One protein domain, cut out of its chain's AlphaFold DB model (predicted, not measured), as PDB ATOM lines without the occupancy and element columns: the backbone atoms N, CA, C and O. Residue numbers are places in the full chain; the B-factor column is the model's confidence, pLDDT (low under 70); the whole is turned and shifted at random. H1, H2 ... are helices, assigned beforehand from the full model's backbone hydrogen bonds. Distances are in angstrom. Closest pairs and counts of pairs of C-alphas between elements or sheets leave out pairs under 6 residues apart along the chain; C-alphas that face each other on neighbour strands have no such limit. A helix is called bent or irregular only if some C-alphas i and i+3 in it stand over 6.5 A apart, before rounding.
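Overview. This is residues 288 to 407 and 446 to 508 of the 515 residues of an uncharacterized protein of Dethiosulfatarculus sandiegensis (UniProt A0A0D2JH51). One long helix, H6, joins two lobes: its later part runs through a large lobe, a bundle with H1, H2, H7, H8, H9 and H10, while its beginning meets a small lobe of H3, H4 and H5. In the bundle the helices run up and down, each against the one before it in the chain. The 183 printed residues include ten named helices, H1 to H10 in order, and no named strand; the class is all helix. The whole is compact, with a radius of gyration of the C-alphas of 18.4 A, yet elongated, spanning 59 by 37 by 24 A.

Arrangement. H6, residues 380 to 403, is the hub and touches six helices. With residues 391 to 402 alone it touches H1, residues 288 to 300, closest at the C-alphas of Leu 398 and Glu 296, 6.6 A. H2, residues 305 to 318, forms a hairpin with H1 and touches H6 at a shallow tilt of 15 degrees, opposite ways; the closest C-alphas are those of Val 309 and Val 402, 6.3 A. H7, residues 448 to 463, touches H2 at 1 degrees, the same way, closest at the C-alphas of Ala 462 and Leu 316, 6.5 A. H8, residues 467 to 478, touches residues 389 to 400 of H6 alone at a steep tilt of 42 degrees, closest at the C-alphas of Leu 473 and Phe 396, 6.2 A. H9, residues 482 to 495, forms hairpins with H8 and with H10, residues 498 to 507. H3, residues 326 to 332, touches residues 382 to 389 of H6 alone, closest at the C-alphas of Ala 329 and Leu 382, 5.1 A. H4, residues 339 to 353, forms a hairpin with H3 and is apart from H6. H5, residues 370 to 377, touches residues 339 to 343 of H4 alone, about perpendicular at 87 degrees, closest at the C-alphas of Glu 370 and Asp 340, 4.9 A. Packing is mostly aligned, only just: 10 of 15 touching pairs are at a shallow tilt. Every O i to N i+4 pair is within hydrogen-bond range in H1, H3 to H8 and H10, against 6 of 10 in H2 and 6 of 10 in H9.

Along the chain. H6 runs 34.8 A from C-alpha 380 at (-14.001, -9.706, -8.953) to C-alpha 403 at (-4.516, 23.381, -4.108). H7 measures 22.7 A, H9 21.5 A, H4 21.4 A and H2 21.3 A. H2 is irregular, but only just: C-alphas 314 and 317 are 6.6 A apart. H1 begins at C-alpha 288, (-1.456, 2.255, -2.772).

Size, cuts and confidence. The C-alphas farthest apart, of Glu 371 and Pro 446, are 59.7 A apart. Residues 408 to 445 are not printed, with 13.4 A between C-alphas 407 and 446 across the cut. The link from H4 to H5, residues 354 to 369, is long. The mean pLDDT of the printed part is 94.7, and no printed residue is under 70.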
ATOM      1  N   GLU A 288      -0.758   1.034  -2.386       93.19
ATOM      2  CA  GLU A 288      -1.456   2.255  -2.772       93.19
ATOM      3  C   GLU A 288      -2.085   2.926  -1.548       93.19
ATOM      4  O   GLU A 288      -1.885   4.125  -1.339       93.19
ATOM      5  N   PHE A 289      -2.771   2.164  -0.686       93.69
ATOM      6  CA  PHE A 289      -3.292   2.683   0.584       93.69
ATOM      7  C   PHE A 289      -2.174   3.216   1.478       93.69
ATOM      8  O   PHE A 289      -2.307   4.301   2.046       93.69
ATOM      9  N   ARG A 290      -1.053   2.501   1.576       90.31
ATOM     10  CA  ARG A 290       0.121   2.929   2.342       90.31
ATOM     11  C   ARG A 290       0.684   4.240   1.807       90.31
ATOM     12  O   ARG A 290       0.862   5.188   2.574       90.31
ATOM     13  N   THR A 291       0.914   4.318   0.498       91.75
ATOM     14  CA  THR A 291       1.412   5.524  -0.182       91.75
ATOM     15  C   THR A 291       0.491   6.714   0.079       91.75
ATOM     16  O   THR A 291       0.944   7.799   0.445       91.75
ATOM     17  N   LEU A 292      -0.816   6.491  -0.030       96.06
ATOM     18  CA  LEU A 292      -1.837   7.500   0.187       96.06
ATOM     19  C   LEU A 292      -1.893   7.990   1.640       96.06
ATOM     20  O   LEU A 292      -1.902   9.198   1.864       96.06
ATOM     21  N   VAL A 293      -1.873   7.095   2.633       94.44
ATOM     22  CA  VAL A 293      -1.904   7.474   4.058       94.44
ATOM     23  C   VAL A 293      -0.635   8.245   4.449       94.44
ATOM     24  O   VAL A 293      -0.705   9.239   5.177       94.44
ATOM     25  N   LEU A 294       0.535   7.852   3.930       91.75
ATOM     26  CA  LEU A 294       1.781   8.596   4.137       91.75
ATOM     27  C   LEU A 294       1.719  10.002   3.521       91.75
ATOM     28  O   LEU A 294       2.163  10.971   4.144       91.75
ATOM     29  N   ALA A 295       1.143  10.130   2.325       95.50
ATOM     30  CA  ALA A 295       0.950  11.420   1.677       95.50
ATOM     31  C   ALA A 295      -0.058  12.301   2.431       95.50
ATOM     32  O   ALA A 295       0.207  13.481   2.662       95.50
ATOM     33  N   GLU A 296      -1.173  11.735   2.898       95.38
ATOM     34  CA  GLU A 296      -2.161  12.421   3.739       95.38
ATOM     35  C   GLU A 296      -1.531  12.958   5.028       95.38
ATOM     36  O   GLU A 296      -1.760  14.118   5.381       95.38
ATOM     37  N   ARG A 297      -0.684  12.157   5.691       93.19
ATOM     38  CA  ARG A 297       0.067  12.573   6.885       93.19
ATOM     39  C   ARG A 297       0.971  13.770   6.588       93.19
ATOM     40  O   ARG A 297       0.951  14.743   7.339       93.19
ATOM     41  N   LYS A 298       1.721  13.741   5.480       92.94
ATOM     42  CA  LYS A 298       2.589  14.857   5.059       92.94
ATOM     43  C   LYS A 298       1.798  16.118   4.707       92.94
ATOM     44  O   LYS A 298       2.181  17.207   5.113       92.94
ATOM     45  N   VAL A 299       0.676  15.987   3.998       92.75
ATOM     46  CA  VAL A 299      -0.164  17.131   3.602       92.75
ATOM     47  C   VAL A 299      -0.890  17.761   4.792       92.75
ATOM     48  O   VAL A 299      -1.144  18.968   4.766       92.75
ATOM     49  N   ALA A 300      -1.228  16.974   5.816       90.75
ATOM     50  CA  ALA A 300      -1.829  17.462   7.055       90.75
ATOM     51  C   ALA A 300      -0.808  18.078   8.029       90.75
ATOM     52  O   ALA A 300      -1.189  18.869   8.890       90.75
ATOM     53  N   ALA A 301       0.472  17.724   7.907       89.44
ATOM     54  CA  ALA A 301       1.535  18.263   8.741       89.44
ATOM     55  C   ALA A 301       1.879  19.723   8.373       89.44
ATOM     56  O   ALA A 301       1.678  20.142   7.228       89.44
ATOM     57  N   PRO A 302       2.440  20.505   9.315       87.75
ATOM     58  CA  PRO A 302       2.905  21.869   9.066       87.75
ATOM     59  C   PRO A 302       4.243  21.863   8.303       87.75
ATOM     60  O   PRO A 302       5.266  22.319   8.808       87.75
ATOM     61  N   LEU A 303       4.235  21.292   7.099       89.88
ATOM     62  CA  LEU A 303       5.367  21.244   6.179       89.88
ATOM     63  C   LEU A 303       5.269  22.360   5.126       89.88
ATOM     64  O   LEU A 303       4.163  22.841   4.849       89.88
ATOM     65  N   PRO A 304       6.401  22.764   4.518       91.94
ATOM     66  CA  PRO A 304       6.408  23.649   3.359       91.94
ATOM     67  C   PRO A 304       5.481  23.155   2.242       91.94
ATOM     68  O   PRO A 304       5.315  21.949   2.038       91.94
ATOM     69  N   LEU A 305       4.892  24.084   1.481       93.75
ATOM     70  CA  LEU A 305       3.985  23.739   0.382       93.75
ATOM     71  C   LEU A 305       4.649  22.811  -0.650       93.75
ATOM     72  O   LEU A 305       3.988  21.894  -1.123       93.75
ATOM     73  N   SER A 306       5.941  22.994  -0.940       95.06
ATOM     74  CA  SER A 306       6.717  22.123  -1.837       95.06
ATOM     75  C   SER A 306       6.663  20.650  -1.423       95.06
ATOM     76  O   SER A 306       6.426  19.782  -2.258       95.06
ATOM     77  N   ASP A 307       6.809  20.365  -0.129       94.75
ATOM     78  CA  ASP A 307       6.841  18.997   0.396       94.75
ATOM     79  C   ASP A 307       5.444  18.374   0.394       94.75
ATOM     80  O   ASP A 307       5.280  17.180   0.134       94.75
ATOM     81  N   ARG A 308       4.418  19.195   0.647       95.38
ATOM     82  CA  ARG A 308       3.007  18.793   0.576       95.38
ATOM     83  C   ARG A 308       2.595  18.492  -0.868       95.38
ATOM     84  O   ARG A 308       1.921  17.492  -1.104       95.38
ATOM     85  N   VAL A 309       3.028  19.320  -1.823       97.12
ATOM     86  CA  VAL A 309       2.842  19.090  -3.263       97.12
ATOM     87  C   VAL A 309       3.551  17.808  -3.682       97.12
ATOM     88  O   VAL A 309       2.899  16.930  -4.231       97.12
ATOM     89  N   LEU A 310       4.832  17.639  -3.345       96.81
ATOM     90  CA  LEU A 310       5.593  16.432  -3.677       96.81
ATOM     91  C   LEU A 310       4.931  15.166  -3.111       96.81
ATOM     92  O   LEU A 310       4.814  14.160  -3.809       96.81
ATOM     93  N   ALA A 311       4.455  15.216  -1.864       95.94
ATOM     94  CA  ALA A 311       3.723  14.110  -1.256       95.94
ATOM     95  C   ALA A 311       2.447  13.769  -2.042       95.94
ATOM     96  O   ALA A 311       2.210  12.600  -2.333       95.94
ATOM     97  N   ALA A 312       1.654  14.769  -2.436       97.62
ATOM     98  CA  ALA A 312       0.461  14.542  -3.245       97.62
ATOM     99  C   ALA A 312       0.774  14.108  -4.687       97.62
ATOM    100  O   ALA A 312       0.017  13.342  -5.270       97.62
ATOM    101  N   GLU A 313       1.901  14.525  -5.263       97.94
ATOM    102  CA  GLU A 313       2.346  14.052  -6.577       97.94
ATOM    103  C   GLU A 313       2.638  12.553  -6.584       97.94
ATOM    104  O   GLU A 313       2.307  11.872  -7.555       97.94
ATOM    105  N   THR A 314       3.194  12.016  -5.492       96.75
ATOM    106  CA  THR A 314       3.493  10.577  -5.394       96.75
ATOM    107  C   THR A 314       2.246   9.695  -5.476       96.75
ATOM    108  O   THR A 314       2.345   8.544  -5.897       96.75
ATOM    109  N   THR A 315       1.063  10.228  -5.151       98.12
ATOM    110  CA  THR A 315      -0.196   9.471  -5.193       98.12
ATOM    111  C   THR A 315      -0.875   9.503  -6.562       98.12
ATOM    112  O   THR A 315      -1.790   8.719  -6.800       98.12
ATOM    113  N   LEU A 316      -0.419  10.337  -7.507       98.00
ATOM    114  CA  LEU A 316      -1.019  10.410  -8.848       98.00
ATOM    115  C   LEU A 316      -0.847   9.113  -9.648       98.00
ATOM    116  O   LEU A 316      -1.640   8.852 -10.548       98.00
ATOM    117  N   GLY A 317       0.147   8.284  -9.305       96.44
ATOM    118  CA  GLY A 317       0.328   6.952  -9.888       96.44
ATOM    119  C   GLY A 317      -0.812   5.974  -9.577       96.44
ATOM    120  O   GLY A 317      -0.994   5.023 -10.322       96.44
ATOM    121  N   ILE A 318      -1.608   6.243  -8.535       97.31
ATOM    122  CA  ILE A 318      -2.764   5.424  -8.125       97.31
ATOM    123  C   ILE A 318      -3.964   5.638  -9.071       97.31
ATOM    124  O   ILE A 318      -4.883   4.825  -9.121       97.31
ATOM    125  N   LEU A 319      -3.978   6.737  -9.835       97.62
ATOM    126  CA  LEU A 319      -5.088   7.120 -10.711       97.62
ATOM    127  C   LEU A 319      -5.114   6.282 -11.999       97.62
ATOM    128  O   LEU A 319      -4.762   6.754 -13.086       97.62
ATOM    129  N   GLU A 320      -5.552   5.035 -11.893       95.88
ATOM    130  CA  GLU A 320      -5.737   4.118 -13.019       95.88
ATOM    131  C   GLU A 320      -7.122   4.269 -13.680       95.88
ATOM    132  O   GLU A 320      -8.088   4.656 -13.018       95.88
ATOM    133  N   PRO A 321      -7.258   3.989 -14.992       97.12
ATOM    134  CA  PRO A 321      -8.568   3.929 -15.633       97.12
ATOM    135  C   PRO A 321      -9.476   2.898 -14.950       97.12
ATOM    136  O   PRO A 321      -9.082   1.747 -14.770       97.12
ATOM    137  N   LEU A 322     -10.703   3.301 -14.622       96.50
ATOM    138  CA  LEU A 322     -11.702   2.409 -14.037       96.50
ATOM    139  C   LEU A 322     -12.402   1.604 -15.138       96.50
ATOM    140  O   LEU A 322     -12.803   2.163 -16.159       96.50
ATOM    141  N   ALA A 323     -12.559   0.296 -14.925       94.62
ATOM    142  CA  ALA A 323     -13.234  -0.596 -15.873       94.62
ATOM    143  C   ALA A 323     -14.763  -0.421 -15.874       94.62
ATOM    144  O   ALA A 323     -15.416  -0.626 -16.897       94.62
ATOM    145  N   TYR A 324     -15.317  -0.028 -14.728       94.56
ATOM    146  CA  TYR A 324     -16.740   0.193 -14.511       94.56
ATOM    147  C   TYR A 324     -16.950   1.512 -13.787       94.56
ATOM    148  O   TYR A 324     -16.065   2.009 -13.090       94.56
ATOM    149  N   ASP A 325     -18.151   2.053 -13.927       95.25
ATOM    150  CA  ASP A 325     -18.585   3.148 -13.082       95.25
ATOM    151  C   ASP A 325     -18.720   2.686 -11.613       95.25
ATOM    152  O   ASP A 325     -19.267   1.604 -11.369       95.25
ATOM    153  N   PRO A 326     -18.253   3.477 -10.628       94.88
ATOM    154  CA  PRO A 326     -18.300   3.080  -9.220       94.88
ATOM    155  C   PRO A 326     -19.717   2.862  -8.674       94.88
ATOM    156  O   PRO A 326     -19.935   1.932  -7.898       94.88
ATOM    157  N   ALA A 327     -20.690   3.687  -9.078       94.56
ATOM    158  CA  ALA A 327     -22.072   3.543  -8.627       94.56
ATOM    159  C   ALA A 327     -22.732   2.313  -9.266       94.56
ATOM    160  O   ALA A 327     -23.482   1.595  -8.601       94.56
ATOM    161  N   GLU A 328     -22.413   2.015 -10.529       95.50
ATOM    162  CA  GLU A 328     -22.832   0.764 -11.169       95.50
ATOM    163  C   GLU A 328     -22.254  -0.459 -10.453       95.50
ATOM    164  O   GLU A 328     -23.006  -1.386 -10.150       95.50
ATOM    165  N   ALA A 329     -20.953  -0.457 -10.143       95.75
ATOM    166  CA  ALA A 329     -20.297  -1.557  -9.438       95.75
ATOM    167  C   ALA A 329     -20.941  -1.825  -8.070       95.75
ATOM    168  O   ALA A 329     -21.299  -2.970  -7.780       95.75
ATOM    169  N   GLN A 330     -21.200  -0.765  -7.298       93.81
ATOM    170  CA  GLN A 330     -21.851  -0.859  -5.991       93.81
ATOM    171  C   GLN A 330     -23.254  -1.472  -6.077       93.81
ATOM    172  O   GLN A 330     -23.634  -2.303  -5.251       93.81
ATOM    173  N   ILE A 331     -24.043  -1.079  -7.078       95.00
ATOM    174  CA  ILE A 331     -25.412  -1.580  -7.250       95.00
ATOM    175  C   ILE A 331     -25.400  -3.026  -7.735       95.00
ATOM    176  O   ILE A 331     -26.168  -3.845  -7.231       95.00
ATOM    177  N   LEU A 332     -24.510  -3.356  -8.674       94.81
ATOM    178  CA  LEU A 332     -24.348  -4.713  -9.188       94.81
ATOM    179  C   LEU A 332     -23.881  -5.692  -8.110       94.81
ATOM    180  O   LEU A 332     -24.286  -6.845  -8.159       94.81
ATOM    181  N   ARG A 333     -23.099  -5.243  -7.122       91.75
ATOM    182  CA  ARG A 333     -22.642  -6.059  -5.984       91.75
ATOM    183  C   ARG A 333     -23.583  -6.031  -4.780       91.75
ATOM    184  O   ARG A 333     -23.348  -6.740  -3.800       91.75
ATOM    185  N   ASN A 334     -24.659  -5.244  -4.818       87.81
ATOM    186  CA  ASN A 334     -25.571  -5.139  -3.687       87.81
ATOM    187  C   ASN A 334     -26.444  -6.399  -3.553       87.81
ATOM    188  O   ASN A 334     -27.441  -6.575  -4.259       87.81
ATOM    189  N   GLY A 335     -26.077  -7.269  -2.609       83.19
ATOM    190  CA  GLY A 335     -26.789  -8.516  -2.314       83.19
ATOM    191  C   GLY A 335     -28.181  -8.330  -1.705       83.19
ATOM    192  O   GLY A 335     -28.955  -9.280  -1.697       83.19
ATOM    193  N   ALA A 336     -28.523  -7.126  -1.234       80.94
ATOM    194  CA  ALA A 336     -29.857  -6.823  -0.715       80.94
ATOM    195  C   ALA A 336     -30.886  -6.533  -1.824       80.94
ATOM    196  O   ALA A 336     -32.080  -6.451  -1.544       80.94
ATOM    197  N   LEU A 337     -30.437  -6.341  -3.068       84.25
ATOM    198  CA  LEU A 337     -31.307  -6.105  -4.216       84.25
ATOM    199  C   LEU A 337     -31.494  -7.393  -5.019       84.25
ATOM    200  O   LEU A 337     -30.527  -8.099  -5.299       84.25
ATOM    201  N   GLU A 338     -32.731  -7.653  -5.444       90.00
ATOM    202  CA  GLU A 338     -33.023  -8.696  -6.431       90.00
ATOM    203  C   GLU A 338     -32.331  -8.385  -7.770       90.00
ATOM    204  O   GLU A 338     -32.081  -7.226  -8.122       90.00
ATOM    205  N   THR A 339     -31.996  -9.430  -8.525       94.06
ATOM    206  CA  THR A 339     -31.182  -9.328  -9.741       94.06
ATOM    207  C   THR A 339     -31.826  -8.446 -10.817       94.06
ATOM    208  O   THR A 339     -31.140  -7.630 -11.440       94.06
ATOM    209  N   ASP A 340     -33.144  -8.534 -11.006       96.69
ATOM    210  CA  ASP A 340     -33.877  -7.701 -11.965       96.69
ATOM    211  C   ASP A 340     -33.890  -6.218 -11.545       96.69
ATOM    212  O   ASP A 340     -33.795  -5.323 -12.392       96.69
ATOM    213  N   VAL A 341     -33.958  -5.943 -10.238       96.81
ATOM    214  CA  VAL A 341     -33.867  -4.594  -9.668       96.81
ATOM    215  C   VAL A 341     -32.474  -4.018  -9.899       96.81
ATOM    216  O   VAL A 341     -32.374  -2.885 -10.376       96.81
ATOM    217  N   ARG A 342     -31.403  -4.788  -9.652       96.69
ATOM    218  CA  ARG A 342     -30.021  -4.357  -9.947       96.69
ATOM    219  C   ARG A 342     -29.875  -3.931 -11.407       96.69
ATOM    220  O   ARG A 342     -29.430  -2.815 -11.678       96.69
ATOM    221  N   ALA A 343     -30.323  -4.772 -12.340       97.25
ATOM    222  CA  ALA A 343     -30.279  -4.484 -13.772       97.25
ATOM    223  C   ALA A 343     -31.046  -3.196 -14.134       97.25
ATOM    224  O   ALA A 343     -30.520  -2.326 -14.833       97.25
ATOM    225  N   LYS A 344     -32.277  -3.030 -13.623       97.50
ATOM    226  CA  LYS A 344     -33.102  -1.831 -13.863       97.50
ATOM    227  C   LYS A 344     -32.434  -0.554 -13.362       97.50
ATOM    228  O   LYS A 344     -32.426   0.442 -14.086       97.50
ATOM    229  N   VAL A 345     -31.880  -0.572 -12.150       97.31
ATOM    230  CA  VAL A 345     -31.244   0.607 -11.547       97.31
ATOM    231  C   VAL A 345     -29.973   0.991 -12.306       97.31
ATOM    232  O   VAL A 345     -29.805   2.161 -12.642       97.31
ATOM    233  N   VAL A 346     -29.126   0.019 -12.661       97.50
ATOM    234  CA  VAL A 346     -27.910   0.255 -13.463       97.50
ATOM    235  C   VAL A 346     -28.250   0.851 -14.828       97.50
ATOM    236  O   VAL A 346     -27.635   1.830 -15.247       97.50
ATOM    237  N   ASN A 347     -29.279   0.335 -15.503       97.75
ATOM    238  CA  ASN A 347     -29.749   0.918 -16.761       97.75
ATOM    239  C   ASN A 347     -30.295   2.345 -16.562       97.75
ATOM    240  O   ASN A 347     -30.117   3.202 -17.421       97.75
ATOM    241  N   GLY A 348     -30.919   2.638 -15.418       97.12
ATOM    242  CA  GLY A 348     -31.295   4.005 -15.047       97.12
ATOM    243  C   GLY A 348     -30.085   4.938 -14.931       97.12
ATOM    244  O   GLY A 348     -30.098   6.027 -15.501       97.12
ATOM    245  N   LEU A 349     -29.017   4.496 -14.258       94.88
ATOM    246  CA  LEU A 349     -27.776   5.268 -14.128       94.88
ATOM    247  C   LEU A 349     -27.121   5.548 -15.483       94.88
ATOM    248  O   LEU A 349     -26.792   6.696 -15.778       94.88
ATOM    249  N   ARG A 350     -26.994   4.525 -16.335       94.88
ATOM    250  CA  ARG A 350     -26.427   4.672 -17.686       94.88
ATOM    251  C   ARG A 350     -27.220   5.657 -18.537       94.88
ATOM    252  O   ARG A 350     -26.633   6.518 -19.187       94.88
ATOM    253  N   ALA A 351     -28.550   5.572 -18.493       94.75
ATOM    254  CA  ALA A 351     -29.419   6.499 -19.208       94.75
ATOM    255  C   ALA A 351     -29.223   7.944 -18.734       94.75
ATOM    256  O   ALA A 351     -29.064   8.833 -19.567       94.75
ATOM    257  N   ASN A 352     -29.157   8.165 -17.417       91.44
ATOM    258  CA  ASN A 352     -28.906   9.489 -16.848       91.44
ATOM    259  C   ASN A 352     -27.542  10.047 -17.274       91.44
ATOM    260  O   ASN A 352     -27.464  11.207 -17.676       91.44
ATOM    261  N   ARG A 353     -26.484   9.222 -17.261       86.75
ATOM    262  CA  ARG A 353     -25.139   9.631 -17.704       86.75
ATOM    263  C   ARG A 353     -25.138  10.072 -19.170       86.75
ATOM    264  O   ARG A 353     -24.523  11.074 -19.522       86.75
ATOM    265  N   LEU A 354     -25.890   9.366 -20.013       88.75
ATOM    266  CA  LEU A 354     -26.075   9.699 -21.428       88.75
ATOM    267  C   LEU A 354     -27.148  10.775 -21.678       88.75
ATOM    268  O   LEU A 354     -27.447  11.081 -22.831       88.75
ATOM    269  N   LYS A 355     -27.727  11.355 -20.618       90.50
ATOM    270  CA  LYS A 355     -28.824  12.339 -20.667       90.50
ATOM    271  C   LYS A 355     -30.037  11.885 -21.477       90.50
ATOM    272  O   LYS A 355     -30.690  12.678 -22.154       90.50
ATOM    273  N   LEU A 356     -30.340  10.598 -21.405       94.69
ATOM    274  CA  LEU A 356     -31.555  10.027 -21.962       94.69
ATOM    275  C   LEU A 356     -32.700  10.200 -20.964       94.69
ATOM    276  O   LEU A 356     -32.503  10.092 -19.757       94.69
ATOM    277  N   GLU A 357     -33.919  10.414 -21.462       94.62
ATOM    278  CA  GLU A 357     -35.092  10.618 -20.599       94.62
ATOM    279  C   GLU A 357     -35.395   9.412 -19.695       94.62
ATOM    280  O   GLU A 357     -35.983   9.567 -18.627       94.62
ATOM    281  N   ASN A 358     -35.049   8.198 -20.136       95.50
ATOM    282  CA  ASN A 358     -35.216   6.974 -19.359       95.50
ATOM    283  C   ASN A 358     -34.404   5.802 -19.945       95.50
ATOM    284  O   ASN A 358     -33.963   5.825 -21.096       95.50
ATOM    285  N   ALA A 359     -34.292   4.728 -19.159       95.88
ATOM    286  CA  ALA A 359     -33.563   3.502 -19.493       95.88
ATOM    287  C   ALA A 359     -34.057   2.758 -20.746       95.88
ATOM    288  O   ALA A 359     -33.309   1.963 -21.315       95.88
ATOM    289  N   SER A 360     -35.295   2.982 -21.204       95.81
ATOM    290  CA  SER A 360     -35.806   2.286 -22.395       95.81
ATOM    291  C   SER A 360     -35.122   2.755 -23.681       95.81
ATOM    292  O   SER A 360     -35.004   1.962 -24.617       95.81
ATOM    293  N   LEU A 361     -34.612   3.994 -23.681       96.88
ATOM    294  CA  LEU A 361     -33.904   4.622 -24.798       96.88
ATOM    295  C   LEU A 361     -32.433   4.196 -24.910       96.88
ATOM    296  O   LEU A 361     -31.774   4.580 -25.874       96.88
ATOM    297  N   LEU A 362     -31.912   3.420 -23.954       96.62
ATOM    298  CA  LEU A 362     -30.555   2.888 -24.053       96.62
ATOM    299  C   LEU A 362     -30.419   1.937 -25.253       96.62
ATOM    300  O   LEU A 362     -31.330   1.134 -25.497       96.62
ATOM    301  N   PRO A 363     -29.280   1.960 -25.968       96.19
ATOM    302  CA  PRO A 363     -28.957   0.929 -26.944       96.19
ATOM    303  C   PRO A 363     -28.994  -0.463 -26.299       96.19
ATOM    304  O   PRO A 363     -28.499  -0.650 -25.189       96.19
ATOM    305  N   GLU A 364     -29.523  -1.467 -27.002       95.12
ATOM    306  CA  GLU A 364     -29.596  -2.847 -26.482       95.12
ATOM    307  C   GLU A 364     -28.217  -3.418 -26.111       95.12
ATOM    308  O   GLU A 364     -28.110  -4.233 -25.204       95.12
ATOM    309  N   THR A 365     -27.147  -2.947 -26.758       94.81
ATOM    310  CA  THR A 365     -25.759  -3.325 -26.443       94.81
ATOM    311  C   THR A 365     -25.257  -2.781 -25.107       94.81
ATOM    312  O   THR A 365     -24.285  -3.303 -24.570       94.81
ATOM    313  N   GLU A 366     -25.881  -1.728 -24.581       93.88
ATOM    314  CA  GLU A 366     -25.503  -1.086 -23.317       93.88
ATOM    315  C   GLU A 366     -26.439  -1.455 -22.164       93.88
ATOM    316  O   GLU A 366     -26.128  -1.171 -21.005       93.88
ATOM    317  N   LYS A 367     -27.573  -2.099 -22.451       96.12
ATOM    318  CA  LYS A 367     -28.494  -2.568 -21.420       96.12
ATOM    319  C   LYS A 367     -27.913  -3.779 -20.695       96.12
ATOM    320  O   LYS A 367     -27.491  -4.758 -21.302       96.12
ATOM    321  N   ILE A 368     -27.953  -3.729 -19.371       97.00
ATOM    322  CA  ILE A 368     -27.720  -4.879 -18.506       97.00
ATOM    323  C   ILE A 368     -29.028  -5.659 -18.390       97.00
ATOM    324  O   ILE A 368     -30.047  -5.116 -17.956       97.00
ATOM    325  N   THR A 369     -29.002  -6.925 -18.805       97.50
ATOM    326  CA  THR A 369     -30.091  -7.881 -18.577       97.50
ATOM    327  C   THR A 369     -30.009  -8.455 -17.163       97.50
ATOM    328  O   THR A 369     -28.972  -8.364 -16.508       97.50
ATOM    329  N   GLU A 370     -31.090  -9.077 -16.690       97.25
ATOM    330  CA  GLU A 370     -31.100  -9.797 -15.409       97.25
ATOM    331  C   GLU A 370     -30.020 -10.891 -15.370       97.25
ATOM    332  O   GLU A 370     -29.208 -10.931 -14.452       97.25
ATOM    333  N   GLU A 371     -29.924 -11.702 -16.427       96.19
ATOM    334  CA  GLU A 371     -28.893 -12.739 -16.571       96.19
ATOM    335  C   GLU A 371     -27.477 -12.156 -16.473       96.19
ATOM    336  O   GLU A 371     -26.615 -12.715 -15.793       96.19
ATOM    337  N   LYS A 372     -27.238 -10.998 -17.108       96.44
ATOM    338  CA  LYS A 372     -25.929 -10.347 -17.054       96.44
ATOM    339  C   LYS A 372     -25.643  -9.738 -15.683       96.44
ATOM    340  O   LYS A 372     -24.497  -9.765 -15.246       96.44
ATOM    341  N   ALA A 373     -26.653  -9.199 -15.001       96.06
ATOM    342  CA  ALA A 373     -26.502  -8.698 -13.639       96.06
ATOM    343  C   ALA A 373     -26.154  -9.827 -12.654       96.06
ATOM    344  O   ALA A 373     -25.334  -9.608 -11.767       96.06
ATOM    345  N   GLU A 374     -26.717 -11.027 -12.826       93.94
ATOM    346  CA  GLU A 374     -26.366 -12.198 -12.010       93.94
ATOM    347  C   GLU A 374     -24.920 -12.648 -12.240       93.94
ATOM    348  O   GLU A 374     -24.190 -12.925 -11.291       93.94
ATOM    349  N   GLU A 375     -24.483 -12.681 -13.502       94.56
ATOM    350  CA  GLU A 375     -23.094 -13.000 -13.849       94.56
ATOM    351  C   GLU A 375     -22.122 -11.991 -13.218       94.56
ATOM    352  O   GLU A 375     -21.113 -12.377 -12.626       94.56
ATOM    353  N   LEU A 376     -22.454 -10.700 -13.308       94.75
ATOM    354  CA  LEU A 376     -21.623  -9.614 -12.799       94.75
ATOM    355  C   LEU A 376     -21.619  -9.521 -11.268       94.75
ATOM    356  O   LEU A 376     -20.638  -9.042 -10.712       94.75
ATOM    357  N   PHE A 377     -22.650 -10.005 -10.568       91.75
ATOM    358  CA  PHE A 377     -22.736  -9.936  -9.101       91.75
ATOM    359  C   PHE A 377     -21.493 -10.516  -8.402       91.75
ATOM    360  O   PHE A 377     -21.007  -9.959  -7.418       91.75
ATOM    361  N   ASN A 378     -20.942 -11.609  -8.942       85.06
ATOM    362  CA  ASN A 378     -19.747 -12.270  -8.408       85.06
ATOM    363  C   ASN A 378     -18.448 -11.887  -9.143       85.06
ATOM    364  O   ASN A 378     -17.411 -12.509  -8.899       85.06
ATOM    365  N   ASP A 379     -18.480 -10.900 -10.043       91.38
ATOM    366  CA  ASP A 379     -17.305 -10.484 -10.806       91.38
ATOM    367  C   ASP A 379     -16.279  -9.792  -9.881       91.38
ATOM    368  O   ASP A 379     -16.590  -8.775  -9.240       91.38
ATOM    369  N   PRO A 380     -15.042 -10.321  -9.768       88.75
ATOM    370  CA  PRO A 380     -14.001  -9.706  -8.953       88.75
ATOM    371  C   PRO A 380     -13.603  -8.305  -9.442       88.75
ATOM    372  O   PRO A 380     -13.160  -7.501  -8.622       88.75
ATOM    373  N   GLU A 381     -13.767  -7.989 -10.730       92.62
ATOM    374  CA  GLU A 381     -13.409  -6.678 -11.284       92.62
ATOM    375  C   GLU A 381     -14.294  -5.558 -10.731       92.62
ATOM    376  O   GLU A 381     -13.793  -4.468 -10.456       92.62
ATOM    377  N   LEU A 382     -15.574  -5.825 -10.454       93.31
ATOM    378  CA  LEU A 382     -16.441  -4.836  -9.807       93.31
ATOM    379  C   LEU A 382     -15.935  -4.466  -8.407       93.31
ATOM    380  O   LEU A 382     -15.949  -3.298  -8.033       93.31
ATOM    381  N   GLY A 383     -15.437  -5.447  -7.648       90.44
ATOM    382  CA  GLY A 383     -14.864  -5.188  -6.326       90.44
ATOM    383  C   GLY A 383     -13.568  -4.386  -6.402       90.44
ATOM    384  O   GLY A 383     -13.329  -3.518  -5.570       90.44
ATOM    385  N   LYS A 384     -12.732  -4.637  -7.416       93.44
ATOM    386  CA  LYS A 384     -11.523  -3.837  -7.655       93.44
ATOM    387  C   LYS A 384     -11.858  -2.388  -7.989       93.44
ATOM    388  O   LYS A 384     -11.220  -1.489  -7.451       93.44
ATOM    389  N   VAL A 385     -12.878  -2.163  -8.819       96.19
ATOM    390  CA  VAL A 385     -13.328  -0.812  -9.177       96.19
ATOM    391  C   VAL A 385     -13.799  -0.034  -7.953       96.19
ATOM    392  O   VAL A 385     -13.443   1.133  -7.829       96.19
ATOM    393  N   GLU A 386     -14.539  -0.655  -7.029       93.94
ATOM    394  CA  GLU A 386     -14.941  -0.001  -5.771       93.94
ATOM    395  C   GLU A 386     -13.718   0.502  -4.983       93.94
ATOM    396  O   GLU A 386     -13.687   1.652  -4.541       93.94
ATOM    397  N   VAL A 387     -12.671  -0.325  -4.873       94.88
ATOM    398  CA  VAL A 387     -11.423   0.034  -4.180       94.88
ATOM    399  C   VAL A 387     -10.661   1.132  -4.921       94.88
ATOM    400  O   VAL A 387     -10.254   2.120  -4.309       94.88
ATOM    401  N   GLN A 388     -10.485   0.995  -6.237       96.88
ATOM    402  CA  GLN A 388      -9.798   1.989  -7.065       96.88
ATOM    403  C   GLN A 388     -10.522   3.340  -7.044       96.88
ATOM    404  O   GLN A 388      -9.874   4.384  -6.967       96.88
ATOM    405  N   ALA A 389     -11.855   3.343  -7.050       97.19
ATOM    406  CA  ALA A 389     -12.657   4.555  -6.934       97.19
ATOM    407  C   ALA A 389     -12.488   5.222  -5.562       97.19
ATOM    408  O   ALA A 389     -12.293   6.437  -5.498       97.19
ATOM    409  N   ALA A 390     -12.490   4.445  -4.472       96.06
ATOM    410  CA  ALA A 390     -12.241   4.960  -3.126       96.06
ATOM    411  C   ALA A 390     -10.823   5.548  -2.978       96.06
ATOM    412  O   ALA A 390     -10.636   6.608  -2.374       96.06
ATOM    413  N   LEU A 391      -9.818   4.894  -3.571       97.19
ATOM    414  CA  LEU A 391      -8.452   5.413  -3.655       97.19
ATOM    415  C   LEU A 391      -8.400   6.725  -4.447       97.19
ATOM    416  O   LEU A 391      -7.857   7.714  -3.952       97.19
ATOM    417  N   ALA A 392      -9.005   6.765  -5.636       98.25
ATOM    418  CA  ALA A 392      -9.066   7.964  -6.468       98.25
ATOM    419  C   ALA A 392      -9.764   9.128  -5.747       98.25
ATOM    420  O   ALA A 392      -9.270  10.255  -5.783       98.25
ATOM    421  N   GLU A 393     -10.864   8.867  -5.030       97.94
ATOM    422  CA  GLU A 393     -11.556   9.889  -4.241       97.94
ATOM    423  C   GLU A 393     -10.618  10.514  -3.203       97.94
ATOM    424  O   GLU A 393     -10.504  11.740  -3.116       97.94
ATOM    425  N   ARG A 394      -9.892   9.687  -2.444       97.81
ATOM    426  CA  ARG A 394      -8.932  10.166  -1.442       97.81
ATOM    427  C   ARG A 394      -7.762  10.926  -2.067       97.81
ATOM    428  O   ARG A 394      -7.368  11.965  -1.529       97.81
ATOM    429  N   VAL A 395      -7.254  10.483  -3.220       98.56
ATOM    430  CA  VAL A 395      -6.248  11.233  -3.994       98.56
ATOM    431  C   VAL A 395      -6.786  12.616  -4.364       98.56
ATOM    432  O   VAL A 395      -6.111  13.616  -4.129       98.56
ATOM    433  N   PHE A 396      -8.018  12.726  -4.863       98.50
ATOM    434  CA  PHE A 396      -8.592  14.025  -5.221       98.50
ATOM    435  C   PHE A 396      -8.918  14.909  -4.009       98.50
ATOM    436  O   PHE A 396      -8.772  16.132  -4.087       98.50
ATOM    437  N   ILE A 397      -9.272  14.327  -2.860       97.50
ATOM    438  CA  ILE A 397      -9.359  15.063  -1.589       97.50
ATOM    439  C   ILE A 397      -7.993  15.666  -1.232       97.50
ATOM    440  O   ILE A 397      -7.925  16.829  -0.819       97.50
ATOM    441  N   LEU A 398      -6.910  14.904  -1.401       97.38
ATOM    442  CA  LEU A 398      -5.542  15.366  -1.171       97.38
ATOM    443  C   LEU A 398      -5.164  16.496  -2.136       97.38
ATOM    444  O   LEU A 398      -4.689  17.540  -1.690       97.38
ATOM    445  N   VAL A 399      -5.456  16.325  -3.432       98.00
ATOM    446  CA  VAL A 399      -5.259  17.351  -4.467       98.00
ATOM    447  C   VAL A 399      -5.951  18.647  -4.057       98.00
ATOM    448  O   VAL A 399      -5.305  19.688  -3.968       98.00
ATOM    449  N   ARG A 400      -7.242  18.588  -3.710       97.31
ATOM    450  CA  ARG A 400      -8.002  19.762  -3.267       97.31
ATOM    451  C   ARG A 400      -7.355  20.434  -2.053       97.31
ATOM    452  O   ARG A 400      -7.242  21.657  -2.027       97.31
ATOM    453  N   LYS A 401      -6.910  19.660  -1.056       95.69
ATOM    454  CA  LYS A 401      -6.250  20.192   0.154       95.69
ATOM    455  C   LYS A 401      -4.939  20.920  -0.153       95.69
ATOM    456  O   LYS A 401      -4.647  21.916   0.501       95.69
ATOM    457  N   VAL A 402      -4.152  20.432  -1.110       96.19
ATOM    458  CA  VAL A 402      -2.887  21.066  -1.528       96.19
ATOM    459  C   VAL A 402      -3.138  22.320  -2.371       96.19
ATOM    460  O   VAL A 402      -2.449  23.333  -2.223       96.19
ATOM    461  N   LEU A 403      -4.148  22.270  -3.239       96.19
ATOM    462  CA  LEU A 403      -4.516  23.381  -4.108       96.19
ATOM    463  C   LEU A 403      -5.174  24.545  -3.366       96.19
ATOM    464  O   LEU A 403      -5.061  25.681  -3.817       96.19
ATOM    465  N   THR A 404      -5.845  24.280  -2.246       94.19
ATOM    466  CA  THR A 404      -6.516  25.320  -1.461       94.19
ATOM    467  C   THR A 404      -5.474  26.215  -0.774       94.19
ATOM    468  O   THR A 404      -4.661  25.695  -0.001       94.19
ATOM    469  N   PRO A 405      -5.477  27.540  -1.025       88.94
ATOM    470  CA  PRO A 405      -4.637  28.483  -0.296       88.94
ATOM    471  C   PRO A 405      -4.910  28.419   1.204       88.94
ATOM    472  O   PRO A 405      -6.066  28.388   1.626       88.94
ATOM    473  N   ILE A 406      -3.848  28.403   2.005       84.69
ATOM    474  CA  ILE A 406      -3.977  28.568   3.451       84.69
ATOM    475  C   ILE A 406      -3.950  30.066   3.705       84.69
ATOM    476  O   ILE A 406      -2.908  30.705   3.559       84.69
ATOM    477  N   GLU A 407      -5.102  30.631   4.053       72.12
ATOM    478  CA  GLU A 407      -5.148  32.005   4.538       72.12
ATOM    479  C   GLU A 407      -4.324  32.074   5.825       72.12
ATOM    480  O   GLU A 407      -4.526  31.286   6.755       72.12
ATOM    481  N   PRO A 446       6.332  32.568  -1.442       88.75
ATOM    482  CA  PRO A 446       6.153  33.520  -2.548       88.75
ATOM    483  C   PRO A 446       5.871  32.872  -3.915       88.75
ATOM    484  O   PRO A 446       5.222  33.478  -4.763       88.75
ATOM    485  N   ASP A 447       6.346  31.645  -4.125       92.75
ATOM    486  CA  ASP A 447       6.206  30.827  -5.334       92.75
ATOM    487  C   ASP A 447       5.001  29.862  -5.291       92.75
ATOM    488  O   ASP A 447       4.823  29.038  -6.189       92.75
ATOM    489  N   ALA A 448       4.120  29.971  -4.290       93.19
ATOM    490  CA  ALA A 448       3.013  29.032  -4.085       93.19
ATOM    491  C   ALA A 448       2.086  28.865  -5.299       93.19
ATOM    492  O   ALA A 448       1.586  27.769  -5.565       93.19
ATOM    493  N   LEU A 449       1.846  29.947  -6.043       93.94
ATOM    494  CA  LEU A 449       1.006  29.920  -7.241       93.94
ATOM    495  C   LEU A 449       1.662  29.125  -8.380       93.94
ATOM    496  O   LEU A 449       0.965  28.414  -9.103       93.94
ATOM    497  N   GLU A 450       2.985  29.209  -8.527       96.06
ATOM    498  CA  GLU A 450       3.738  28.445  -9.526       96.06
ATOM    499  C   GLU A 450       3.701  26.948  -9.202       96.06
ATOM    500  O   GLU A 450       3.280  26.155 -10.047       96.06
ATOM    501  N   LEU A 451       3.996  26.583  -7.947       96.69
ATOM    502  CA  LEU A 451       3.937  25.197  -7.464       96.69
ATOM    503  C   LEU A 451       2.553  24.570  -7.683       96.69
ATOM    504  O   LEU A 451       2.434  23.453  -8.190       96.69
ATOM    505  N   ARG A 452       1.478  25.299  -7.354       96.44
ATOM    506  CA  ARG A 452       0.104  24.824  -7.579       96.44
ATOM    507  C   ARG A 452      -0.224  24.684  -9.061       96.44
ATOM    508  O   ARG A 452      -0.882  23.719  -9.432       96.44
ATOM    509  N   ASN A 453       0.227  25.597  -9.918       96.88
ATOM    510  CA  ASN A 453      -0.025  25.519 -11.359       96.88
ATOM    511  C   ASN A 453       0.719  24.358 -12.034       96.88
ATOM    512  O   ASN A 453       0.173  23.715 -12.942       96.88
ATOM    513  N   GLU A 454       1.946  24.068 -11.596       97.94
ATOM    514  CA  GLU A 454       2.670  22.870 -12.020       97.94
ATOM    515  C   GLU A 454       1.905  21.615 -11.590       97.94
ATOM    516  O   GLU A 454       1.598  20.756 -12.424       97.94
ATOM    517  N   PHE A 455       1.498  21.560 -10.319       98.31
ATOM    518  CA  PHE A 455       0.746  20.435  -9.777       98.31
ATOM    519  C   PHE A 455      -0.596  20.225 -10.495       98.31
ATOM    520  O   PHE A 455      -0.898  19.108 -10.912       98.31
ATOM    521  N   ILE A 456      -1.355  21.296 -10.758       98.44
ATOM    522  CA  ILE A 456      -2.581  21.268 -11.573       98.44
ATOM    523  C   ILE A 456      -2.322  20.600 -12.929       98.44
ATOM    524  O   ILE A 456      -3.118  19.783 -13.385       98.44
ATOM    525  N   SER A 457      -1.199  20.917 -13.575       98.31
ATOM    526  CA  SER A 457      -0.856  20.351 -14.885       98.31
ATOM    527  C   SER A 457      -0.565  18.848 -14.802       98.31
ATOM    528  O   SER A 457      -0.966  18.095 -15.691       98.31
ATOM    529  N   LYS A 458       0.088  18.395 -13.725       98.38
ATOM    530  CA  LYS A 458       0.338  16.969 -13.465       98.38
ATOM    531  C   LYS A 458      -0.959  16.211 -13.182       98.38
ATOM    532  O   LYS A 458      -1.158  15.142 -13.753       98.38
ATOM    533  N   VAL A 459      -1.861  16.778 -12.376       98.38
ATOM    534  CA  VAL A 459      -3.175  16.174 -12.092       98.38
ATOM    535  C   VAL A 459      -4.014  16.082 -13.365       98.38
ATOM    536  O   VAL A 459      -4.526  15.007 -13.661       98.38
ATOM    537  N   ALA A 460      -4.102  17.162 -14.151       98.38
ATOM    538  CA  ALA A 460      -4.842  17.169 -15.415       98.38
ATOM    539  C   ALA A 460      -4.344  16.068 -16.362       98.38
ATOM    540  O   ALA A 460      -5.139  15.300 -16.892       98.38
ATOM    541  N   LYS A 461      -3.019  15.916 -16.491       98.25
ATOM    542  CA  LYS A 461      -2.410  14.841 -17.283       98.25
ATOM    543  C   LYS A 461      -2.720  13.445 -16.732       98.25
ATOM    544  O   LYS A 461      -2.881  12.511 -17.507       98.25
ATOM    545  N   ALA A 462      -2.780  13.280 -15.410       98.06
ATOM    546  CA  ALA A 462      -3.061  11.987 -14.787       98.06
ATOM    547  C   ALA A 462      -4.498  11.501 -15.047       98.06
ATOM    548  O   ALA A 462      -4.720  10.291 -15.090       98.06
ATOM    549  N   VAL A 463      -5.452  12.416 -15.250       98.06
ATOM    550  CA  VAL A 463      -6.871  12.103 -15.515       98.06
ATOM    551  C   VAL A 463      -7.282  12.268 -16.981       98.06
ATOM    552  O   VAL A 463      -8.431  11.998 -17.335       98.06
ATOM    553  N   ASP A 464      -6.364  12.706 -17.840       96.56
ATOM    554  CA  ASP A 464      -6.620  12.872 -19.269       96.56
ATOM    555  C   ASP A 464      -7.029  11.537 -19.914       96.56
ATOM    556  O   ASP A 464      -6.459  10.482 -19.626       96.56
ATOM    557  N   GLY A 465      -8.073  11.576 -20.744       95.56
ATOM    558  CA  GLY A 465      -8.666  10.390 -21.369       95.56
ATOM    559  C   GLY A 465      -9.325   9.380 -20.413       95.56
ATOM    560  O   GLY A 465      -9.637   8.270 -20.844       95.56
ATOM    561  N   LYS A 466      -9.540   9.718 -19.131       97.44
ATOM    562  CA  LYS A 466     -10.127   8.821 -18.114       97.44
ATOM    563  C   LYS A 466     -11.465   9.376 -17.593       97.44
ATOM    564  O   LYS A 466     -11.490   9.955 -16.506       97.44
ATOM    565  N   PRO A 467     -12.587   9.199 -18.319       95.56
ATOM    566  CA  PRO A 467     -13.850   9.892 -18.031       95.56
ATOM    567  C   PRO A 467     -14.400   9.610 -16.627       95.56
ATOM    568  O   PRO A 467     -14.801  10.533 -15.929       95.56
ATOM    569  N   LEU A 468     -14.328   8.361 -16.156       95.69
ATOM    570  CA  LEU A 468     -14.815   8.001 -14.818       95.69
ATOM    571  C   LEU A 468     -13.986   8.641 -13.692       95.69
ATOM    572  O   LEU A 468     -14.530   9.023 -12.661       95.69
ATOM    573  N   LEU A 469     -12.676   8.834 -13.886       97.88
ATOM    574  CA  LEU A 469     -11.869   9.589 -12.923       97.88
ATOM    575  C   LEU A 469     -12.188  11.086 -12.963       97.88
ATOM    576  O   LEU A 469     -12.169  11.741 -11.923       97.88
ATOM    577  N   GLN A 470     -12.481  11.627 -14.147       97.38
ATOM    578  CA  GLN A 470     -12.909  13.017 -14.294       97.38
ATOM    579  C   GLN A 470     -14.249  13.255 -13.588       97.38
ATOM    580  O   GLN A 470     -14.403  14.282 -12.936       97.38
ATOM    581  N   GLU A 471     -15.175  12.294 -13.622       95.75
ATOM    582  CA  GLU A 471     -16.428  12.336 -12.859       95.75
ATOM    583  C   GLU A 471     -16.183  12.404 -11.342       95.75
ATOM    584  O   GLU A 471     -16.686  13.307 -10.670       95.75
ATOM    585  N   ILE A 472     -15.321  11.537 -10.797       96.88
ATOM    586  CA  ILE A 472     -14.951  11.586  -9.369       96.88
ATOM    587  C   ILE A 472     -14.282  12.929  -9.022       96.88
ATOM    588  O   ILE A 472     -14.554  13.512  -7.966       96.88
ATOM    589  N   LEU A 473     -13.431  13.458  -9.906       98.00
ATOM    590  CA  LEU A 473     -12.800  14.765  -9.727       98.00
ATOM    591  C   LEU A 473     -13.831  15.907  -9.720       98.00
ATOM    592  O   LEU A 473     -13.729  16.802  -8.877       98.00
ATOM    593  N   MET A 474     -14.827  15.878 -10.610       97.19
ATOM    594  CA  MET A 474     -15.922  16.856 -10.642       97.19
ATOM    595  C   MET A 474     -16.742  16.814  -9.346       97.19
ATOM    596  O   MET A 474     -17.002  17.868  -8.769       97.19
ATOM    597  N   ASN A 475     -17.012  15.626  -8.794       95.69
ATOM    598  CA  ASN A 475     -17.660  15.482  -7.484       95.69
ATOM    599  C   ASN A 475     -16.838  16.131  -6.349       95.69
ATOM    600  O   ASN A 475     -17.390  16.757  -5.441       95.69
ATOM    601  N   GLN A 476     -15.500  16.049  -6.386       97.00
ATOM    602  CA  GLN A 476     -14.663  16.786  -5.425       97.00
ATOM    603  C   GLN A 476     -14.645  18.292  -5.688       97.00
ATOM    604  O   GLN A 476     -14.557  19.081  -4.740       97.00
ATOM    605  N   ALA A 477     -14.743  18.697  -6.953       96.19
ATOM    606  CA  ALA A 477     -14.843  20.091  -7.337       96.19
ATOM    607  C   ALA A 477     -16.144  20.713  -6.814       96.19
ATOM    608  O   ALA A 477     -16.094  21.827  -6.299       96.19
ATOM    609  N   GLU A 478     -17.284  20.012  -6.851       96.19
ATOM    610  CA  GLU A 478     -18.557  20.460  -6.248       96.19
ATOM    611  C   GLU A 478     -18.406  20.812  -4.771       96.19
ATOM    612  O   GLU A 478     -18.887  21.846  -4.310       96.19
ATOM    613  N   ARG A 479     -17.649  19.992  -4.039       95.38
ATOM    614  CA  ARG A 479     -17.345  20.212  -2.621       95.38
ATOM    615  C   ARG A 479     -16.335  21.345  -2.386       95.38
ATOM    616  O   ARG A 479     -16.098  21.707  -1.235       95.38
ATOM    617  N   ALA A 480     -15.688  21.869  -3.427       93.81
ATOM    618  CA  ALA A 480     -14.767  22.996  -3.332       93.81
ATOM    619  C   ALA A 480     -15.544  24.318  -3.432       93.81
ATOM    620  O   ALA A 480     -16.050  24.681  -4.494       93.81
ATOM    621  N   VAL A 481     -15.629  25.037  -2.314       91.44
ATOM    622  CA  VAL A 481     -16.300  26.340  -2.180       91.44
ATOM    623  C   VAL A 481     -15.310  27.401  -1.689       91.44
ATOM    624  O   VAL A 481     -14.272  27.067  -1.117       91.44
ATOM    625  N   GLY A 482     -15.607  28.683  -1.921       91.44
ATOM    626  CA  GLY A 482     -14.736  29.789  -1.502       91.44
ATOM    627  C   GLY A 482     -13.355  29.741  -2.167       91.44
ATOM    628  O   GLY A 482     -13.251  29.581  -3.384       91.44
ATOM    629  N   THR A 483     -12.289  29.848  -1.369       91.94
ATOM    630  CA  THR A 483     -10.890  29.856  -1.841       91.94
ATOM    631  C   THR A 483     -10.446  28.550  -2.502       91.94
ATOM    632  O   THR A 483      -9.526  28.561  -3.318       91.94
ATOM    633  N   ALA A 484     -11.124  27.432  -2.223       93.38
ATOM    634  CA  ALA A 484     -10.842  26.144  -2.853       93.38
ATOM    635  C   ALA A 484     -11.386  26.041  -4.291       93.38
ATOM    636  O   ALA A 484     -10.914  25.205  -5.063       93.38
ATOM    637  N   TRP A 485     -12.377  26.864  -4.673       95.44
ATOM    638  CA  TRP A 485     -13.024  26.751  -5.986       95.44
ATOM    639  C   TRP A 485     -12.117  27.206  -7.129       95.44
ATOM    640  O   TRP A 485     -11.960  26.479  -8.105       95.44
ATOM    641  N   ALA A 486     -11.491  28.380  -7.007       95.69
ATOM    642  CA  ALA A 486     -10.660  28.953  -8.066       95.69
ATOM    643  C   ALA A 486      -9.581  27.984  -8.608       95.69
ATOM    644  O   ALA A 486      -9.541  27.783  -9.824       95.69
ATOM    645  N   PRO A 487      -8.758  27.318  -7.773       96.69
ATOM    646  CA  PRO A 487      -7.765  26.377  -8.286       96.69
ATOM    647  C   PRO A 487      -8.386  25.083  -8.842       96.69
ATOM    648  O   PRO A 487      -7.876  24.542  -9.823       96.69
ATOM    649  N   MET A 488      -9.505  24.603  -8.283       97.75
ATOM    650  CA  MET A 488     -10.229  23.448  -8.837       97.75
ATOM    651  C   MET A 488     -10.814  23.753 -10.217       97.75
ATOM    652  O   MET A 488     -10.716  22.930 -11.123       97.75
ATOM    653  N   LYS A 489     -11.354  24.957 -10.413       97.19
ATOM    654  CA  LYS A 489     -11.797  25.438 -11.722       97.19
ATOM    655  C   LYS A 489     -10.645  25.454 -12.722       97.19
ATOM    656  O   LYS A 489     -10.797  24.928 -13.821       97.19
ATOM    657  N   SER A 490      -9.491  26.013 -12.348       97.12
ATOM    658  CA  SER A 490      -8.305  26.017 -13.213       97.12
ATOM    659  C   SER A 490      -7.854  24.605 -13.588       97.12
ATOM    660  O   SER A 490      -7.445  24.386 -14.724       97.12
ATOM    661  N   LEU A 491      -7.968  23.641 -12.670       97.94
ATOM    662  CA  LEU A 491      -7.717  22.231 -12.961       97.94
ATOM    663  C   LEU A 491      -8.705  21.663 -13.986       97.94
ATOM    664  O   LEU A 491      -8.268  21.103 -14.990       97.94
ATOM    665  N   LEU A 492     -10.011  21.845 -13.782       97.50
ATOM    666  CA  LEU A 492     -11.034  21.355 -14.713       97.50
ATOM    667  C   LEU A 492     -10.888  21.969 -16.112       97.50
ATOM    668  O   LEU A 492     -11.020  21.266 -17.109       97.50
ATOM    669  N   GLN A 493     -10.528  23.252 -16.200       97.25
ATOM    670  CA  GLN A 493     -10.263  23.929 -17.473       97.25
ATOM    671  C   GLN A 493      -9.090  23.318 -18.258       97.25
ATOM    672  O   GLN A 493      -9.060  23.447 -19.478       97.25
ATOM    673  N   LYS A 494      -8.132  22.654 -17.594       97.44
ATOM    674  CA  LYS A 494      -6.994  22.004 -18.269       97.44
ATOM    675  C   LYS A 494      -7.301  20.622 -18.844       97.44
ATOM    676  O   LYS A 494      -6.521  20.154 -19.664       97.44
ATOM    677  N   ILE A 495      -8.372  19.965 -18.401       96.19
ATOM    678  CA  ILE A 495      -8.721  18.601 -18.832       96.19
ATOM    679  C   ILE A 495      -9.397  18.609 -20.217       96.19
ATOM    680  O   ILE A 495      -9.279  17.641 -20.956       96.19
ATOM    681  N   ASP A 496     -10.078  19.702 -20.579       90.00
ATOM    682  CA  ASP A 496     -10.725  19.945 -21.887       90.00
ATOM    683  C   ASP A 496     -11.642  18.814 -22.422       90.00
ATOM    684  O   ASP A 496     -11.905  18.687 -23.624       90.00
ATOM    685  N   SER A 497     -12.213  18.005 -21.528       95.38
ATOM    686  CA  SER A 497     -13.256  17.043 -21.900       95.38
ATOM    687  C   SER A 497     -14.602  17.746 -22.103       95.38
ATOM    688  O   SER A 497     -14.871  18.799 -21.506       95.38
ATOM    689  N   SER A 498     -15.473  17.149 -22.918       93.81
ATOM    690  CA  SER A 498     -16.858  17.604 -23.097       93.81
ATOM    691  C   SER A 498     -17.609  17.713 -21.771       93.81
ATOM    692  O   SER A 498     -18.303  18.696 -21.529       93.81
ATOM    693  N   GLU A 499     -17.421  16.727 -20.905       91.88
ATOM    694  CA  GLU A 499     -18.056  16.567 -19.607       91.88
ATOM    695  C   GLU A 499     -17.615  17.687 -18.662       91.88
ATOM    696  O   GLU A 499     -18.453  18.381 -18.091       91.88
ATOM    697  N   THR A 500     -16.306  17.950 -18.578       95.00
ATOM    698  CA  THR A 500     -15.777  19.054 -17.763       95.00
ATOM    699  C   THR A 500     -16.211  20.424 -18.275       95.00
ATOM    700  O   THR A 500     -16.485  21.311 -17.468       95.00
ATOM    701  N   ARG A 501     -16.302  20.616 -19.601       95.31
ATOM    702  CA  ARG A 501     -16.772  21.879 -20.188       95.31
ATOM    703  C   ARG A 501     -18.229  22.135 -19.833       95.31
ATOM    704  O   ARG A 501     -18.545  23.203 -19.321       95.31
ATOM    705  N   GLN A 502     -19.082  21.133 -20.019       93.50
ATOM    706  CA  GLN A 502     -20.487  21.242 -19.658       93.50
ATOM    707  C   GLN A 502     -20.688  21.475 -18.157       93.50
ATOM    708  O   GLN A 502     -21.473  22.336 -17.773       93.50
ATOM    709  N   TYR A 503     -19.963  20.747 -17.309       94.75
ATOM    710  CA  TYR A 503     -20.015  20.947 -15.863       94.75
ATOM    711  C   TYR A 503     -19.670  22.395 -15.470       94.75
ATOM    712  O   TYR A 503     -20.346  23.003 -14.638       94.75
ATOM    713  N   LEU A 504     -18.633  22.976 -16.085       95.75
ATOM    714  CA  LEU A 504     -18.251  24.370 -15.850       95.75
ATOM    715  C   LEU A 504     -19.322  25.360 -16.337       95.75
ATOM    716  O   LEU A 504     -19.569  26.347 -15.647       95.75
ATOM    717  N   GLU A 505     -19.969  25.096 -17.474       94.25
ATOM    718  CA  GLU A 505     -21.081  25.907 -17.996       94.25
ATOM    719  C   GLU A 505     -22.315  25.870 -17.079       94.25
ATOM    720  O   GLU A 505     -22.930  26.905 -16.824       94.25
ATOM    721  N   GLU A 506     -22.666  24.695 -16.550       92.94
ATOM    722  CA  GLU A 506     -23.810  24.518 -15.646       92.94
ATOM    723  C   GLU A 506     -23.579  25.185 -14.286       92.94
ATOM    724  O   GLU A 506     -24.491  25.789 -13.715       92.94
ATOM    725  N   ARG A 507     -22.351  25.099 -13.764       91.81
ATOM    726  CA  ARG A 507     -21.998  25.653 -12.454       91.81
ATOM    727  C   ARG A 507     -21.792  27.166 -12.470       91.81
ATOM    728  O   ARG A 507     -22.008  27.820 -11.448       91.81
ATOM    729  N   GLU A 508     -21.381  27.726 -13.600       85.69
ATOM    730  CA  GLU A 508     -21.243  29.166 -13.796       85.69
ATOM    731  C   GLU A 508     -22.252  29.646 -14.838       85.69
ATOM    732  O   GLU A 508     -21.846  30.019 -15.942       85.69
TER     733      GLU A 508